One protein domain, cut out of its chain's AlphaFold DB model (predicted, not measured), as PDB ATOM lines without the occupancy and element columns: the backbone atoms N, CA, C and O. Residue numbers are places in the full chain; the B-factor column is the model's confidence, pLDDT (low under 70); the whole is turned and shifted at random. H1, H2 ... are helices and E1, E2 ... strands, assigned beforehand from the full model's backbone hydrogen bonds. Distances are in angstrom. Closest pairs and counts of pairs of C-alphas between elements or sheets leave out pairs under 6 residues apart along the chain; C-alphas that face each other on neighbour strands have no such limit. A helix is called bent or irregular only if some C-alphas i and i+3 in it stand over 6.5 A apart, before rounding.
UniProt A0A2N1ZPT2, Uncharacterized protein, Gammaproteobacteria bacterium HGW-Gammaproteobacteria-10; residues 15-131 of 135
ATOM      1  N   GLY A  15      41.231 -26.238  20.610       74.25
ATOM      2  CA  GLY A  15      40.513 -27.390  21.141       74.25
ATOM      3  C   GLY A  15      39.363 -27.783  20.222       74.25
ATOM      4  O   GLY A  15      38.512 -26.947  19.924       74.25
ATOM      5  N   TYR A  16      39.309 -29.049  19.810       86.38
ATOM      6  CA  TYR A  16      38.170 -29.621  19.085       86.38
ATOM      7  C   TYR A  16      37.356 -30.505  20.027       86.38
ATOM      8  O   TYR A  16      37.886 -31.471  20.574       86.38
ATOM      9  N   GLU A  17      36.074 -30.196  20.204       91.00
ATOM     10  CA  GLU A  17      35.178 -30.915  21.116       91.00
ATOM     11  C   GLU A  17      34.397 -32.024  20.400       91.00
ATOM     12  O   GLU A  17      33.888 -31.849  19.293       91.00
ATOM     13  N   PHE A  18      34.252 -33.159  21.078       92.06
ATOM     14  CA  PHE A  18      33.526 -34.339  20.621       92.06
ATOM     15  C   PHE A  18      32.672 -34.904  21.756       92.06
ATOM     16  O   PHE A  18      32.890 -34.638  22.937       92.06
ATOM     17  N   THR A  19      31.712 -35.766  21.421       90.00
ATOM     18  CA  THR A  19      30.888 -36.420  22.447       90.00
ATOM     19  C   THR A  19      31.729 -37.237  23.424       90.00
ATOM     20  O   THR A  19      31.430 -37.238  24.606       90.00
ATOM     21  N   TRP A  20      32.806 -37.883  22.974       91.25
ATOM     22  CA  TRP A  20      33.674 -38.713  23.815       91.25
ATOM     23  C   TRP A  20      34.741 -37.937  24.609       91.25
ATOM     24  O   TRP A  20      35.354 -38.497  25.528       91.25
ATOM     25  N   GLY A  21      34.990 -36.670  24.275       92.69
ATOM     26  CA  GLY A  21      36.117 -35.906  24.800       92.69
ATOM     27  C   GLY A  21      36.563 -34.798  23.851       92.69
ATOM     28  O   GLY A  21      35.730 -34.213  23.178       92.69
ATOM     29  N   HIS A  22      37.857 -34.498  23.796       93.62
ATOM     30  CA  HIS A  22      38.368 -33.406  22.965       93.62
ATOM     31  C   HIS A  22      39.769 -33.695  22.419       93.62
ATOM     32  O   HIS A  22      40.451 -34.611  22.883       93.62
ATOM     33  N   ILE A  23      40.195 -32.907  21.435       94.25
ATOM     34  CA  ILE A  23      41.554 -32.909  20.883       94.25
ATOM     35  C   ILE A  23      42.178 -31.553  21.163       94.25
ATOM     36  O   ILE A  23      41.583 -30.533  20.826       94.25
ATOM     37  N   GLN A  24      43.367 -31.549  21.754       93.00
ATOM     38  CA  GLN A  24      44.178 -30.350  21.919       93.00
ATOM     39  C   GLN A  24      45.242 -30.314  20.829       93.00
ATOM     40  O   GLN A  24      46.087 -31.204  20.744       93.00
ATOM     41  N   GLU A  25      45.194 -29.287  19.993       92.62
ATOM     42  CA  GLU A  25      46.184 -29.047  18.953       92.62
ATOM     43  C   GLU A  25      47.273 -28.106  19.464       92.62
ATOM     44  O   GLU A  25      46.981 -27.085  20.079       92.62
ATOM     45  N   ARG A  26      48.540 -28.421  19.188       90.50
ATOM     46  CA  ARG A  26      49.674 -27.524  19.429       90.50
ATOM     47  C   ARG A  26      50.709 -27.664  18.323       90.50
ATOM     48  O   ARG A  26      50.962 -28.763  17.831       90.50
ATOM     49  N   ARG A  27      51.347 -26.555  17.958       89.94
ATOM     50  CA  ARG A  27      52.492 -26.554  17.041       89.94
ATOM     51  C   ARG A  27      53.786 -26.534  17.848       89.94
ATOM     52  O   ARG A  27      53.862 -25.928  18.913       89.94
ATOM     53  N   ALA A  28      54.772 -27.294  17.390       86.00
ATOM     54  CA  ALA A  28      56.074 -27.406  18.031       86.00
ATOM     55  C   ALA A  28      57.145 -27.597  16.957       86.00
ATOM     56  O   ALA A  28      57.327 -28.699  16.442       86.00
ATOM     57  N   GLU A  29      57.846 -26.513  16.622       87.56
ATOM     58  CA  GLU A  29      58.862 -26.481  15.563       87.56
ATOM     59  C   GLU A  29      58.335 -27.063  14.236       87.56
ATOM     60  O   GLU A  29      57.513 -26.447  13.563       87.56
ATOM     61  N   ARG A  30      58.795 -28.265  13.873       92.25
ATOM     62  CA  ARG A  30      58.451 -28.994  12.645       92.25
ATOM     63  C   ARG A  30      57.280 -29.968  12.806       92.25
ATOM     64  O   ARG A  30      56.999 -30.744  11.894       92.25
ATOM     65  N   TYR A  31      56.611 -29.948  13.953       93.00
ATOM     66  CA  TYR A  31      55.532 -30.871  14.261       93.00
ATOM     67  C   TYR A  31      54.220 -30.150  14.548       93.00
ATOM     68  O   TYR A  31      54.165 -29.161  15.282       93.00
ATOM     69  N   LEU A  32      53.147 -30.719  14.016       93.94
ATOM     70  CA  LEU A  32      51.808 -30.568  14.547       93.94
ATOM     71  C   LEU A  32      51.577 -31.698  15.548       93.94
ATOM     72  O   LEU A  32      51.786 -32.869  15.232       93.94
ATOM     73  N   VAL A  33      51.152 -31.358  16.758       93.31
ATOM     74  CA  VAL A  33      50.870 -32.335  17.803       93.31
ATOM     75  C   VAL A  33      49.409 -32.245  18.203       93.31
ATOM     76  O   VAL A  33      48.916 -31.169  18.533       93.31
ATOM     77  N   LEU A  34      48.735 -33.388  18.176       94.62
ATOM     78  CA  LEU A  34      47.341 -33.544  18.562       94.62
ATOM     79  C   LEU A  34      47.273 -34.468  19.780       94.62
ATOM     80  O   LEU A  34      47.538 -35.666  19.676       94.62
ATOM     81  N   ASP A  35      46.927 -33.913  20.934       94.50
ATOM     82  CA  ASP A  35      46.713 -34.664  22.168       94.50
ATOM     83  C   ASP A  35      45.225 -35.026  22.275       94.50
ATOM     84  O   ASP A  35      44.356 -34.156  22.323       94.50
ATOM     85  N   PHE A  36      44.914 -36.323  22.283       96.00
ATOM     86  CA  PHE A  36      43.537 -36.817  22.325       96.00
ATOM     87  C   PHE A  36      43.137 -37.090  23.769       96.00
ATOM     88  O   PHE A  36      43.783 -37.883  24.447       96.00
ATOM     89  N   CYS A  37      42.050 -36.486  24.238       93.88
ATOM     90  CA  CYS A  37      41.584 -36.569  25.620       93.88
ATOM     91  C   CYS A  37      40.217 -37.260  25.678       93.88
ATOM     92  O   CYS A  37      39.210 -36.677  25.286       93.88
ATOM     93  N   PHE A  38      40.141 -38.493  26.189       93.44
ATOM     94  CA  PHE A  38      38.877 -39.245  26.278       93.44
ATOM     95  C   PHE A  38      38.171 -38.996  27.614       93.44
ATOM     96  O   PHE A  38      38.093 -39.885  28.462       93.44
ATOM     97  N   ASN A  39      37.667 -37.776  27.812       89.56
ATOM     98  CA  ASN A  39      37.071 -37.323  29.076       89.56
ATOM     99  C   ASN A  39      36.005 -38.287  29.623       89.56
ATOM    100  O   ASN A  39      36.009 -38.596  30.815       89.56
ATOM    101  N   GLN A  40      35.116 -38.798  28.765       86.12
ATOM    102  CA  GLN A  40      34.050 -39.705  29.199       86.12
ATOM    103  C   GLN A  40      34.590 -41.062  29.661       86.12
ATOM    104  O   GLN A  40      34.193 -41.570  30.712       86.12
ATOM    105  N   LEU A  41      35.530 -41.636  28.905       88.44
ATOM    106  CA  LEU A  41      36.161 -42.907  29.258       88.44
ATOM    107  C   LEU A  41      37.004 -42.770  30.533       88.44
ATOM    108  O   LEU A  41      36.982 -43.652  31.392       88.44
ATOM    109  N   LEU A  42      37.704 -41.644  30.686       88.88
ATOM    110  CA  LEU A  42      38.458 -41.332  31.893       88.88
ATOM    111  C   LEU A  42      37.539 -41.224  33.110       88.88
ATOM    112  O   LEU A  42      37.797 -41.880  34.117       88.88
ATOM    113  N   ALA A  43      36.447 -40.462  33.015       87.62
ATOM    114  CA  ALA A  43      35.452 -40.373  34.080       87.62
ATOM    115  C   ALA A  43      34.901 -41.762  34.448       87.62
ATOM    116  O   ALA A  43      34.770 -42.093  35.627       87.62
ATOM    117  N   HIS A  44      34.655 -42.617  33.449       85.88
ATOM    118  CA  HIS A  44      34.234 -43.994  33.683       85.88
ATOM    119  C   HIS A  44      35.269 -44.802  34.485       85.88
ATOM    120  O   HIS A  44      34.891 -45.460  35.456       85.88
ATOM    121  N   TYR A  45      36.552 -44.736  34.123       86.50
ATOM    122  CA  TYR A  45      37.628 -45.436  34.834       86.50
ATOM    123  C   TYR A  45      37.829 -44.904  36.258       86.50
ATOM    124  O   TYR A  45      37.943 -45.703  37.191       86.50
ATOM    125  N   LEU A  46      37.814 -43.581  36.442       87.12
ATOM    126  CA  LEU A  46      37.952 -42.941  37.755       87.12
ATOM    127  C   LEU A  46      36.846 -43.396  38.718       87.12
ATOM    128  O   LEU A  46      37.134 -43.727  39.867       87.12
ATOM    129  N   ASN A  47      35.609 -43.537  38.233       87.56
ATOM    130  CA  ASN A  47      34.488 -44.062  39.023       87.56
ATOM    131  C   ASN A  47      34.677 -45.524  39.475       87.56
ATOM    132  O   ASN A  47      33.956 -45.992  40.352       87.56
ATOM    133  N   THR A  48      35.637 -46.250  38.895       84.31
ATOM    134  CA  THR A  48      36.018 -47.618  39.297       84.31
ATOM    135  C   THR A  48      37.322 -47.670  40.104       84.31
ATOM    136  O   THR A  48      37.879 -48.745  40.310       84.31
ATOM    137  N   GLY A  49      37.840 -46.517  40.545       86.06
ATOM    138  CA  GLY A  49      39.081 -46.410  41.321       86.06
ATOM    139  C   GLY A  49      40.371 -46.527  40.498       86.06
ATOM    140  O   GLY A  49      41.458 -46.591  41.074       86.06
ATOM    141  N   ARG A  50      40.277 -46.552  39.164       87.88
ATOM    142  CA  ARG A  50      41.435 -46.594  38.253       87.88
ATOM    143  C   ARG A  50      41.977 -45.195  37.987       87.88
ATOM    144  O   ARG A  50      41.280 -44.210  38.200       87.88
ATOM    145  N   ARG A  51      43.220 -45.097  37.515       89.62
ATOM    146  CA  ARG A  51      43.916 -43.824  37.258       89.62
ATOM    147  C   ARG A  51      44.010 -43.525  35.761       89.62
ATOM    148  O   ARG A  51      43.857 -44.419  34.931       89.62
ATOM    149  N   LEU A  52      44.345 -42.278  35.415       88.56
ATOM    150  CA  LEU A  52      44.606 -41.854  34.031       88.56
ATOM    151  C   LEU A  52      45.607 -42.777  33.318       88.56
ATOM    152  O   LEU A  52      45.350 -43.202  32.196       88.56
ATOM    153  N   ASN A  53      46.685 -43.174  34.000       90.81
ATOM    154  CA  ASN A  53      47.692 -44.080  33.442       90.81
ATOM    155  C   ASN A  53      47.113 -45.443  33.023       90.81
ATOM    156  O   ASN A  53      47.605 -46.048  32.073       90.81
ATOM    157  N   ASP A  54      46.077 -45.934  33.708       90.44
ATOM    158  CA  ASP A  54      45.419 -47.193  33.342       90.44
ATOM    159  C   ASP A  54      44.610 -47.024  32.051       90.44
ATOM    160  O   ASP A  54      44.622 -47.909  31.195       90.44
ATOM    161  N   VAL A  55      43.953 -45.868  31.883       91.25
ATOM    162  CA  VAL A  55      43.238 -45.505  30.648       91.25
ATOM    163  C   VAL A  55      44.221 -45.343  29.495       91.25
ATOM    164  O   VAL A  55      44.030 -45.970  28.461       91.25
ATOM    165  N   GLN A  56      45.285 -44.557  29.680       93.69
ATOM    166  CA  GLN A  56      46.336 -44.335  28.679       93.69
ATOM    167  C   GLN A  56      46.909 -45.663  28.178       93.69
ATOM    168  O   GLN A  56      46.967 -45.906  26.975       93.69
ATOM    169  N   ARG A  57      47.273 -46.566  29.099       93.12
ATOM    170  CA  ARG A  57      47.799 -47.893  28.749       93.12
ATOM    171  C   ARG A  57      46.785 -48.735  27.982       93.12
ATOM    172  O   ARG A  57      47.160 -49.347  26.987       93.12
ATOM    173  N   ALA A  58      45.533 -48.776  28.438       93.75
ATOM    174  CA  ALA A  58      44.485 -49.577  27.808       93.75
ATOM    175  C   ALA A  58      44.116 -49.053  26.412       93.75
ATOM    176  O   ALA A  58      44.038 -49.831  25.466       93.75
ATOM    177  N   VAL A  59      43.937 -47.737  26.271       95.38
ATOM    178  CA  VAL A  59      43.639 -47.080  24.991       95.38
ATOM    179  C   VAL A  59      44.782 -47.292  24.012       95.38
ATOM    180  O   VAL A  59      44.548 -47.755  22.898       95.38
ATOM    181  N   PHE A  60      46.018 -47.007  24.426       96.12
ATOM    182  CA  PHE A  60      47.165 -47.146  23.538       96.12
ATOM    183  C   PHE A  60      47.373 -48.598  23.096       96.12
ATOM    184  O   PHE A  60      47.655 -48.837  21.928       96.12
ATOM    185  N   PHE A  61      47.177 -49.572  23.993       95.88
ATOM    186  CA  PHE A  61      47.245 -50.992  23.637       95.88
ATOM    187  C   PHE A  61      46.247 -51.372  22.536       95.88
ATOM    188  O   PHE A  61      46.599 -52.116  21.626       95.88
ATOM    189  N   GLU A  62      45.014 -50.863  22.586       96.94
ATOM    190  CA  GLU A  62      44.037 -51.146  21.533       96.94
ATOM    191  C   GLU A  62      44.369 -50.421  20.222       96.94
ATOM    192  O   GLU A  62      44.236 -51.023  19.159       96.94
ATOM    193  N   ILE A  63      44.853 -49.176  20.279       97.06
ATOM    194  CA  ILE A  63      45.277 -48.425  19.084       97.06
ATOM    195  C   ILE A  63      46.462 -49.110  18.397       97.06
ATOM    196  O   ILE A  63      46.435 -49.301  17.186       97.06
ATOM    197  N   GLU A  64      47.469 -49.536  19.162       96.25
ATOM    198  CA  GLU A  64      48.678 -50.203  18.659       96.25
ATOM    199  C   GLU A  64      48.366 -51.479  17.865       96.25
ATOM    200  O   GLU A  64      49.107 -51.857  16.965       96.25
ATOM    201  N   ARG A  65      47.234 -52.125  18.147       95.62
ATOM    202  CA  ARG A  65      46.768 -53.313  17.419       95.62
ATOM    203  C   ARG A  65      45.983 -52.999  16.148       95.62
ATOM    204  O   ARG A  65      45.654 -53.926  15.412       95.62
ATOM    205  N   MET A  66      45.600 -51.742  15.946       97.06
ATOM    206  CA  MET A  66      44.705 -51.312  14.872       97.06
ATOM    207  C   MET A  66      45.409 -50.479  13.802       97.06
ATOM    208  O   MET A  66      44.892 -50.404  12.690       97.06
ATOM    209  N   VAL A  67      46.540 -49.838  14.119       96.75
ATOM    210  CA  VAL A  67      47.237 -48.940  13.190       96.75
ATOM    211  C   VAL A  67      48.756 -49.106  13.251       96.75
ATOM    212  O   VAL A  67      49.346 -49.134  14.329       96.75
ATOM    213  N   ASP A  68      49.400 -49.115  12.085       95.50
ATOM    214  CA  ASP A  68      50.858 -49.292  11.956       95.50
ATOM    215  C   ASP A  68      51.660 -48.026  12.318       95.50
ATOM    216  O   ASP A  68      52.879 -48.056  12.509       95.50
ATOM    217  N   CYS A  69      50.991 -46.873  12.410       95.56
ATOM    218  CA  CYS A  69      51.618 -45.617  12.813       95.56
ATOM    219  C   CYS A  69      51.777 -45.484  14.339       95.56
ATOM    220  O   CYS A  69      52.356 -44.502  14.801       95.56
ATOM    221  N   ALA A  70      51.300 -46.445  15.133       96.56
ATOM    222  CA  ALA A  70      51.495 -46.443  16.578       96.56
ATOM    223  C   ALA A  70      52.898 -46.942  16.961       96.56
ATOM    224  O   ALA A  70      53.387 -47.939  16.439       96.56
ATOM    225  N   THR A  71      53.554 -46.258  17.897       95.00
ATOM    226  CA  THR A  71      54.851 -46.671  18.449       95.00
ATOM    227  C   THR A  71      54.985 -46.261  19.909       95.00
ATOM    228  O   THR A  71      54.520 -45.202  20.323       95.00
ATOM    229  N   ARG A  72      55.653 -47.096  20.706       93.19
ATOM    230  CA  ARG A  72      56.043 -46.764  22.089       93.19
ATOM    231  C   ARG A  72      57.405 -46.084  22.165       93.19
ATOM    232  O   ARG A  72      57.730 -45.512  23.200       93.19
ATOM    233  N   ASP A  73      58.195 -46.180  21.101       89.00
ATOM    234  CA  ASP A  73      59.504 -45.550  21.022       89.00
ATOM    235  C   ASP A  73      59.353 -44.104  20.546       89.00
ATOM    236  O   ASP A  73      58.854 -43.840  19.449       89.00
ATOM    237  N   ILE A  74      59.778 -43.170  21.394       82.69
ATOM    238  CA  ILE A  74      59.702 -41.735  21.125       82.69
ATOM    239  C   ILE A  74      60.894 -41.230  20.308       82.69
ATOM    240  O   ILE A  74      60.787 -40.183  19.671       82.69
ATOM    241  N   ILE A  75      62.013 -41.966  20.276       84.12
ATOM    242  CA  ILE A  75      63.212 -41.556  19.532       84.12
ATOM    243  C   ILE A  75      62.900 -41.401  18.032       84.12
ATOM    244  O   ILE A  75      63.186 -40.324  17.500       84.12
ATOM    245  N   PRO A  76      62.236 -42.369  17.361       78.12
ATOM    246  CA  PRO A  76      61.836 -42.230  15.963       78.12
ATOM    247  C   PRO A  76      60.957 -41.012  15.690       78.12
ATOM    248  O   PRO A  76      61.042 -40.442  14.609       78.12
ATOM    249  N   VAL A  77      60.134 -40.594  16.658       83.94
ATOM    250  CA  VAL A  77      59.255 -39.426  16.507       83.94
ATOM    251  C   VAL A  77      60.053 -38.130  16.550       83.94
ATOM    252  O   VAL A  77      59.784 -37.223  15.774       83.94
ATOM    253  N   LEU A  78      61.070 -38.038  17.410       84.31
ATOM    254  CA  LEU A  78      61.916 -36.844  17.506       84.31
ATOM    255  C   LEU A  78      62.819 -36.667  16.277       84.31
ATOM    256  O   LEU A  78      63.097 -35.527  15.883       84.31
ATOM    257  N   SER A  79      63.242 -37.772  15.653       87.06
ATOM    258  CA  SER A  79      64.071 -37.783  14.440       87.06
ATOM    259  C   SER A  79      63.281 -37.882  13.130       87.06
ATOM    260  O   SER A  79      63.892 -38.031  12.074       87.06
ATOM    261  N   MET A  80      61.951 -37.825  13.182       90.69
ATOM    262  CA  MET A  80      61.086 -37.959  12.014       90.69
ATOM    263  C   MET A  80      61.251 -36.766  11.059       90.69
ATOM    264  O   MET A  80      61.119 -35.611  11.462       90.69
ATOM    265  N   SER A  81      61.548 -37.041   9.787       90.06
ATOM    266  CA  SER A  81      61.650 -36.031   8.718       90.06
ATOM    267  C   SER A  81      60.406 -35.947   7.830       90.06
ATOM    268  O   SER A  81      60.242 -34.979   7.097       90.06
ATOM    269  N   GLU A  82      59.561 -36.973   7.884       92.12
ATOM    270  CA  GLU A  82      58.283 -37.129   7.186       92.12
ATOM    271  C   GLU A  82      57.462 -38.178   7.947       92.12
ATOM    272  O   GLU A  82      58.045 -38.984   8.677       92.12
ATOM    273  N   GLY A  83      56.140 -38.180   7.817       94.88
ATOM    274  CA  GLY A  83      55.288 -39.116   8.545       94.88
ATOM    275  C   GLY A  83      54.471 -38.500   9.672       94.88
ATOM    276  O   GLY A  83      54.634 -37.348  10.094       94.88
ATOM    277  N   TRP A  84      53.629 -39.359  10.238       97.06
ATOM    278  CA  TRP A  84      52.999 -39.166  11.533       97.06
ATOM    279  C   TRP A  84      53.053 -40.441  12.368       97.06
ATOM    280  O   TRP A  84      53.081 -41.560  11.847       97.06
ATOM    281  N   LYS A  85      53.065 -40.273  13.690       97.12
ATOM    282  CA  LYS A  85      53.092 -41.377  14.649       97.12
ATOM    283  C   LYS A  85      52.168 -41.123  15.828       97.12
ATOM    284  O   LYS A  85      52.125 -40.017  16.368       97.12
ATOM    285  N   ILE A  86      51.473 -42.173  16.256       96.81
ATOM    286  CA  ILE A  86      50.737 -42.190  17.520       96.81
ATOM    287  C   ILE A  86      51.659 -42.723  18.613       96.81
ATOM    288  O   ILE A  86      52.223 -43.807  18.481       96.81
ATOM    289  N   ILE A  87      51.789 -41.976  19.705       95.31
ATOM    290  CA  ILE A  87      52.608 -42.331  20.865       95.31
ATOM    291  C   ILE A  87      51.791 -42.289  22.159       95.31
ATOM    292  O   ILE A  87      50.770 -41.591  22.230       95.31
ATOM    293  N   PRO A  88      52.218 -43.013  23.208       93.12
ATOM    294  CA  PRO A  88      51.633 -42.860  24.529       93.12
ATOM    295  C   PRO A  88      51.776 -41.409  24.990       93.12
ATOM    296  O   PRO A  88      52.867 -40.839  24.934       93.12
ATOM    297  N   CYS A  89      50.684 -40.815  25.463       85.00
ATOM    298  CA  CYS A  89      50.740 -39.481  26.047       85.00
ATOM    299  C   CYS A  89      51.265 -39.574  27.487       85.00
ATOM    300  O   CYS A  89      50.907 -40.495  28.223       85.00
ATOM    301  N   SER A  90      52.106 -38.624  27.895       70.50
ATOM    302  CA  SER A  90      52.646 -38.522  29.260       70.50
ATOM    303  C   SER A  90      52.026 -37.386  30.079       70.50
ATOM    304  O   SER A  90      52.377 -37.209  31.245       70.50
ATOM    305  N   THR A  91      51.123 -36.611  29.478       76.38
ATOM    306  CA  THR A  91      50.502 -35.434  30.090       76.38
ATOM    307  C   THR A  91      49.009 -35.682  30.337       76.38
ATOM    308  O   THR A  91      48.653 -36.567  31.112       76.38
ATOM    309  N   ILE A  92      48.137 -34.884  29.721       74.25
ATOM    310  CA  ILE A  92      46.697 -34.815  29.991       74.25
ATOM    311  C   ILE A  92      45.912 -35.721  29.023       74.25
ATOM    312  O   ILE A  92      44.851 -36.234  29.375       74.25
ATOM    313  N   GLY A  93      46.450 -35.960  27.822       87.19
ATOM    314  CA  GLY A  93      45.840 -36.826  26.816       87.19
ATOM    315  C   GLY A  93      45.921 -38.314  27.162       87.19
ATOM    316  O   GLY A  93      46.713 -38.754  27.994       87.19
ATOM    317  N   VAL A  94      45.105 -39.122  26.487       93.88
ATOM    318  CA  VAL A  94      45.184 -40.588  26.516       93.88
ATOM    319  C   VAL A  94      46.213 -41.131  25.520       93.88
ATOM    320  O   VAL A  94      46.855 -42.143  25.793       93.88
ATOM    321  N   PHE A  95      46.411 -40.440  24.399       96.06
ATOM    322  CA  PHE A  95      47.501 -40.651  23.449       96.06
ATOM    323  C   PHE A  95      47.777 -39.352  22.685       96.06
ATOM    324  O   PHE A  95      46.956 -38.431  22.688       96.06
ATOM    325  N   THR A  96      48.933 -39.299  22.036       95.50
ATOM    326  CA  THR A  96      49.384 -38.153  21.247       95.50
ATOM    327  C   THR A  96      49.625 -38.598  19.815       95.50
ATOM    328  O   THR A  96      50.245 -39.633  19.590       95.50
ATOM    329  N   LEU A  97      49.173 -37.815  18.842       96.19
ATOM    330  CA  LEU A  97      49.551 -37.948  17.441       96.19
ATOM    331  C   LEU A  97      50.523 -36.819  17.094       96.19
ATOM    332  O   LEU A  97      50.168 -35.646  17.166       96.19
ATOM    333  N   ALA A  98      51.749 -37.180  16.734       95.25
ATOM    334  CA  ALA A  98      52.759 -36.254  16.242       95.25
ATOM    335  C   ALA A  98      52.844 -36.366  14.720       95.25
ATOM    336  O   ALA A  98      53.011 -37.462  14.190       95.25
ATOM    337  N   ILE A  99      52.734 -35.238  14.028       96.88
ATOM    338  CA  ILE A  99      52.681 -35.147  12.570       96.88
ATOM    339  C   ILE A  99      53.797 -34.214  12.126       96.88
ATOM    340  O   ILE A  99      53.859 -33.076  12.593       96.88
ATOM    341  N   HIS A 100      54.677 -34.660  11.235       96.56
ATOM    342  CA  HIS A 100      55.651 -33.760  10.625       96.56
ATOM    343  C   HIS A 100      54.944 -32.822   9.631       96.56
ATOM    344  O   HIS A 100      54.071 -33.256   8.879       96.56
ATOM    345  N   PHE A 101      55.306 -31.534   9.606       94.06
ATOM    346  CA  PHE A 101      54.574 -30.516   8.830       94.06
ATOM    347  C   PHE A 101      54.472 -30.827   7.326       94.06
ATOM    348  O   PHE A 101      53.541 -30.369   6.668       94.06
ATOM    349  N   THR A 102      55.415 -31.601   6.780       95.81
ATOM    350  CA  THR A 102      55.434 -32.001   5.362       95.81
ATOM    351  C   THR A 102      54.231 -32.854   4.970       95.81
ATOM    352  O   THR A 102      53.850 -32.848   3.805       95.81
ATOM    353  N   GLU A 103      53.610 -33.538   5.930       96.88
ATOM    354  CA  GLU A 103      52.473 -34.436   5.708       96.88
ATOM    355  C   GLU A 103      51.218 -34.003   6.472       96.88
ATOM    356  O   GLU A 103      50.275 -34.778   6.611       96.88
ATOM    357  N   GLU A 104      51.158 -32.751   6.946       95.50
ATOM    358  CA  GLU A 104      50.035 -32.264   7.759       95.50
ATOM    359  C   GLU A 104      48.673 -32.522   7.096       95.50
ATOM    360  O   GLU A 104      47.735 -32.971   7.753       95.50
ATOM    361  N   ARG A 105      48.567 -32.267   5.787       96.19
ATOM    362  CA  ARG A 105      47.313 -32.446   5.046       96.19
ATOM    363  C   ARG A 105      46.865 -33.907   5.024       96.19
ATOM    364  O   ARG A 105      45.732 -34.191   5.395       96.19
ATOM    365  N   GLU A 106      47.753 -34.810   4.620       97.69
ATOM    366  CA  GLU A 106      47.451 -36.241   4.512       97.69
ATOM    367  C   GLU A 106      47.148 -36.849   5.885       97.69
ATOM    368  O   GLU A 106      46.166 -37.569   6.051       97.69
ATOM    369  N   ALA A 107      47.918 -36.470   6.906       97.19
ATOM    370  CA  ALA A 107      47.672 -36.905   8.270       97.19
ATOM    371  C   ALA A 107      46.306 -36.433   8.791       97.19
ATOM    372  O   ALA A 107      45.613 -37.196   9.458       97.19
ATOM    373  N   ARG A 108      45.886 -35.193   8.494       96.06
ATOM    374  CA  ARG A 108      44.560 -34.682   8.891       96.06
ATOM    375  C   ARG A 108      43.424 -35.414   8.172       96.06
ATOM    376  O   ARG A 108      42.440 -35.755   8.825       96.06
ATOM    377  N   GLU A 109      43.568 -35.679   6.874       97.44
ATOM    378  CA  GLU A 109      42.620 -36.500   6.103       97.44
ATOM    379  C   GLU A 109      42.499 -37.899   6.739       97.44
ATOM    380  O   GLU A 109      41.404 -38.329   7.107       97.44
ATOM    381  N   TRP A 110      43.632 -38.548   7.030       97.56
ATOM    382  CA  TRP A 110      43.667 -39.841   7.716       97.56
ATOM    383  C   TRP A 110      43.047 -39.805   9.122       97.56
ATOM    384  O   TRP A 110      42.335 -40.737   9.513       97.56
ATOM    385  N   VAL A 111      43.283 -38.738   9.895       96.81
ATOM    386  CA  VAL A 111      42.675 -38.560  11.221       96.81
ATOM    387  C   VAL A 111      41.158 -38.581  11.111       96.81
ATOM    388  O   VAL A 111      40.510 -39.276  11.888       96.81
ATOM    389  N   VAL A 112      40.583 -37.854  10.158       94.44
ATOM    390  CA  VAL A 112      39.129 -37.828   9.982       94.44
ATOM    391  C   VAL A 112      38.629 -39.190   9.508       94.44
ATOM    392  O   VAL A 112      37.785 -39.799  10.169       94.44
ATOM    393  N   ASP A 113      39.186 -39.703   8.415       94.88
ATOM    394  CA  ASP A 113      38.654 -40.876   7.722       94.88
ATOM    395  C   ASP A 113      38.852 -42.175   8.507       94.88
ATOM    396  O   ASP A 113      37.984 -43.050   8.506       94.88
ATOM    397  N   THR A 114      39.976 -42.297   9.213       95.75
ATOM    398  CA  THR A 114      40.353 -43.520   9.929       95.75
ATOM    399  C   THR A 114      40.239 -43.352  11.438       95.75
ATOM    400  O   THR A 114      39.548 -44.130  12.104       95.75
ATOM    401  N   LEU A 115      40.924 -42.362  12.013       96.44
ATOM    402  CA  LEU A 115      41.079 -42.290  13.467       96.44
ATOM    403  C   LEU A 115      39.755 -41.926  14.157       96.44
ATOM    404  O   LEU A 115      39.294 -42.669  15.025       96.44
ATOM    405  N   LEU A 116      39.119 -40.827  13.747       95.25
ATOM    406  CA  LEU A 116      37.876 -40.313  14.326       95.25
ATOM    407  C   LEU A 116      36.671 -41.199  14.011       95.25
ATOM    408  O   LEU A 116      35.859 -41.461  14.898       95.25
ATOM    409  N   ASN A 117      36.556 -41.660  12.766       92.25
ATOM    410  CA  ASN A 117      35.367 -42.369  12.298       92.25
ATOM    411  C   ASN A 117      35.379 -43.876  12.597       92.25
ATOM    412  O   ASN A 117      34.313 -44.488  12.621       92.25
ATOM    413  N   ASN A 118      36.544 -44.485  12.843       95.25
ATOM    414  CA  ASN A 118      36.652 -45.937  13.018       95.25
ATOM    415  C   ASN A 118      37.411 -46.335  14.293       95.25
ATOM    416  O   ASN A 118      36.849 -46.988  15.180       95.25
ATOM    417  N   VAL A 119      38.675 -45.923  14.423       96.94
ATOM    418  CA  VAL A 119      39.553 -46.411  15.500       96.94
ATOM    419  C   VAL A 119      39.059 -45.956  16.876       96.94
ATOM    420  O   VAL A 119      38.833 -46.794  17.748       96.94
ATOM    421  N   ILE A 120      38.840 -44.653  17.078       96.12
ATOM    422  CA  ILE A 120      38.432 -44.098  18.379       96.12
ATOM    423  C   ILE A 120      37.090 -44.679  18.863       96.12
ATOM    424  O   ILE A 120      37.057 -45.192  19.988       96.12
ATOM    425  N   PRO A 121      36.002 -44.679  18.061       94.56
ATOM    426  CA  PRO A 121      34.734 -45.279  18.471       94.56
ATOM    427  C   PRO A 121      34.877 -46.752  18.866       94.56
ATOM    428  O   PRO A 121      34.333 -47.178  19.887       94.56
ATOM    429  N   THR A 122      35.662 -47.521  18.104       95.75
ATOM    430  CA  THR A 122      35.906 -48.942  18.379       95.75
ATOM    431  C   THR A 122      36.635 -49.147  19.707       95.75
ATOM    432  O   THR A 122      36.221 -49.981  20.517       95.75
ATOM    433  N   VAL A 123      37.698 -48.378  19.965       95.81
ATOM    434  CA  VAL A 123      38.473 -48.459  21.213       95.81
ATOM    435  C   VAL A 123      37.608 -48.097  22.420       95.81
ATOM    436  O   VAL A 123      37.580 -48.839  23.404       95.81
ATOM    437  N   ILE A 124      36.849 -47.001  22.340       94.25
ATOM    438  CA  ILE A 124      35.941 -46.583  23.416       94.25
ATOM    439  C   ILE A 124      34.880 -47.656  23.674       94.25
ATOM    440  O   ILE A 124      34.628 -47.994  24.834       94.25
ATOM    441  N   GLY A 125      34.297 -48.226  22.616       92.88
ATOM    442  CA  GLY A 125      33.304 -49.294  22.712       92.88
ATOM    443  C   GLY A 125      33.835 -50.526  23.450       92.88
ATOM    444  O   GLY A 125      33.221 -50.974  24.420       92.88
ATOM    445  N   LYS A 126      35.017 -51.023  23.062       92.38
ATOM    446  CA  LYS A 126      35.678 -52.167  23.721       92.38
ATOM    447  C   LYS A 126      35.940 -51.913  25.205       92.38
ATOM    448  O   LYS A 126      35.625 -52.750  26.050       92.38
ATOM    449  N   LEU A 127      36.517 -50.756  25.532       91.69
ATOM    450  CA  LEU A 127      36.931 -50.450  26.901       91.69
ATOM    451  C   LEU A 127      35.748 -50.121  27.821       91.69
ATOM    452  O   LEU A 127      35.818 -50.404  29.014       91.69
ATOM    453  N   SER A 128      34.648 -49.596  27.275       86.50
ATOM    454  CA  SER A 128      33.413 -49.350  28.032       86.50
ATOM    455  C   SER A 128      32.619 -50.637  28.292       86.50
ATOM    456  O   SER A 128      32.004 -50.778  29.348       86.50
ATOM    457  N   ALA A 129      32.651 -51.605  27.366       79.00
ATOM    458  CA  ALA A 129      31.949 -52.886  27.500       79.00
ATOM    459  C   ALA A 129      32.586 -53.837  28.532       79.00
ATOM    460  O   ALA A 129      31.886 -54.619  29.174       79.00
ATOM    461  N   ASN A 130      33.898 -53.728  28.769       63.44
ATOM    462  CA  ASN A 130      34.624 -54.540  29.759       63.44
ATOM    463  C   ASN A 130      34.175 -54.322  31.221       63.44
ATOM    464  O   ASN A 130      34.651 -55.009  32.124       63.44
ATOM    465  N   LYS A 131      33.233 -53.402  31.467       52.09
ATOM    466  CA  LYS A 131      32.547 -53.217  32.751       52.09
ATOM    467  C   LYS A 131      31.639 -54.398  33.125       52.09
ATOM    468  O   LYS A 131      31.433 -54.640  34.308       52.09
TER     469      LYS A 131
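Overview. This is residues 15 to 131 of the 135 residues of an uncharacterized protein of Gammaproteobacteria bacterium HGW-Gammaproteobacteria-10 (UniProt A0A2N1ZPT2). A strongly twisted sheet of five antiparallel strands has two helices on one face, the long, kinked H4 running past E3, E5 and E4 and the shorter H2 near E4, in two layers. The short helix H1 sits at one end, touching H2 and H4, and the tiny H3 grazes the sheet. The printed part has 117 residues, with four named helices and five named strands in the order E1 E2 E3 H1 H2 H3 E4 E5 H4; the sheet's order is E1, E2, E3, E5, E4, and the class is mixed, helices and strands. The whole is compact, with a radius of gyration of the C-alphas of 13.8 A, and elongated in outline, spanning 41 by 26 by 26 A.

Arrangement. In the sheet, E1, residues 15 to 18, and E2, residues 21 to 28, form a hairpin, with N 16 and O 23 2.9 A apart, within hydrogen-bond range. E2 forms a second hairpin with E3, residues 31 to 37, where N 24 and O 35 are 2.8 A apart; E1, E2 and E3 are a meander, each strand the antiparallel neighbour of the one before. E5, residues 95 to 100, is antiparallel to E3, with N 34 and O 97 at 2.9 A, and makes a hairpin with the edge strand E4, residues 84 to 88, with N 87 and O 96 at 2.8 A. H2, residues 52 to 64, is on the sheet at a height of 6.5 A; it lies over E4 and runs along it at 22 degrees on the local plane, while E5 is only just not under it, with 2 of the 13 C-alphas of H2 falling on it. H4, residues 101 to 131, is on the sheet too, and the closest C-alphas of H4 and E4, Ala 107 and Trp 84, are 6.6 A apart. H2, with residues 58 to 63 alone, touches H4 at a steep tilt of 66 degrees, opposite ways; their closest C-alphas, Glu 62 and Val 123, are 6.2 A apart. H1, residues 39 to 46, touches H2 at Leu 42 and Val 55, closest C-alphas 6.5 A apart, and only grazes the sheet. H3, residues 75 to 78, also only grazes it and is apart from H4. Every O i to N i+4 pair is within hydrogen-bond range in H1 and H2, against 20 of 27 in H4; H3 is too short for such a pair.

Along the chain. E1 begins at C-alpha 15, (40.513, -27.390, 21.141). E2 is 22.7 A long, E3 18.9 A, E5 16.7 A and H2 18.0 A. H4 is 39.7 A long, with a kink of 49 degrees near residue 112; it is irregular, C-alphas 102 and 105 being 8.1 A apart. It ends at C-alpha 131, (32.547, -53.217, 32.751).

Size, cuts and confidence. The C-alphas of Thr 48 and Thr 102, the two farthest apart, are 42.1 A apart. The printed part has no cut and no long link. The mean pLDDT of the printed part is 91.2, and residues 130 to 131 are under 70.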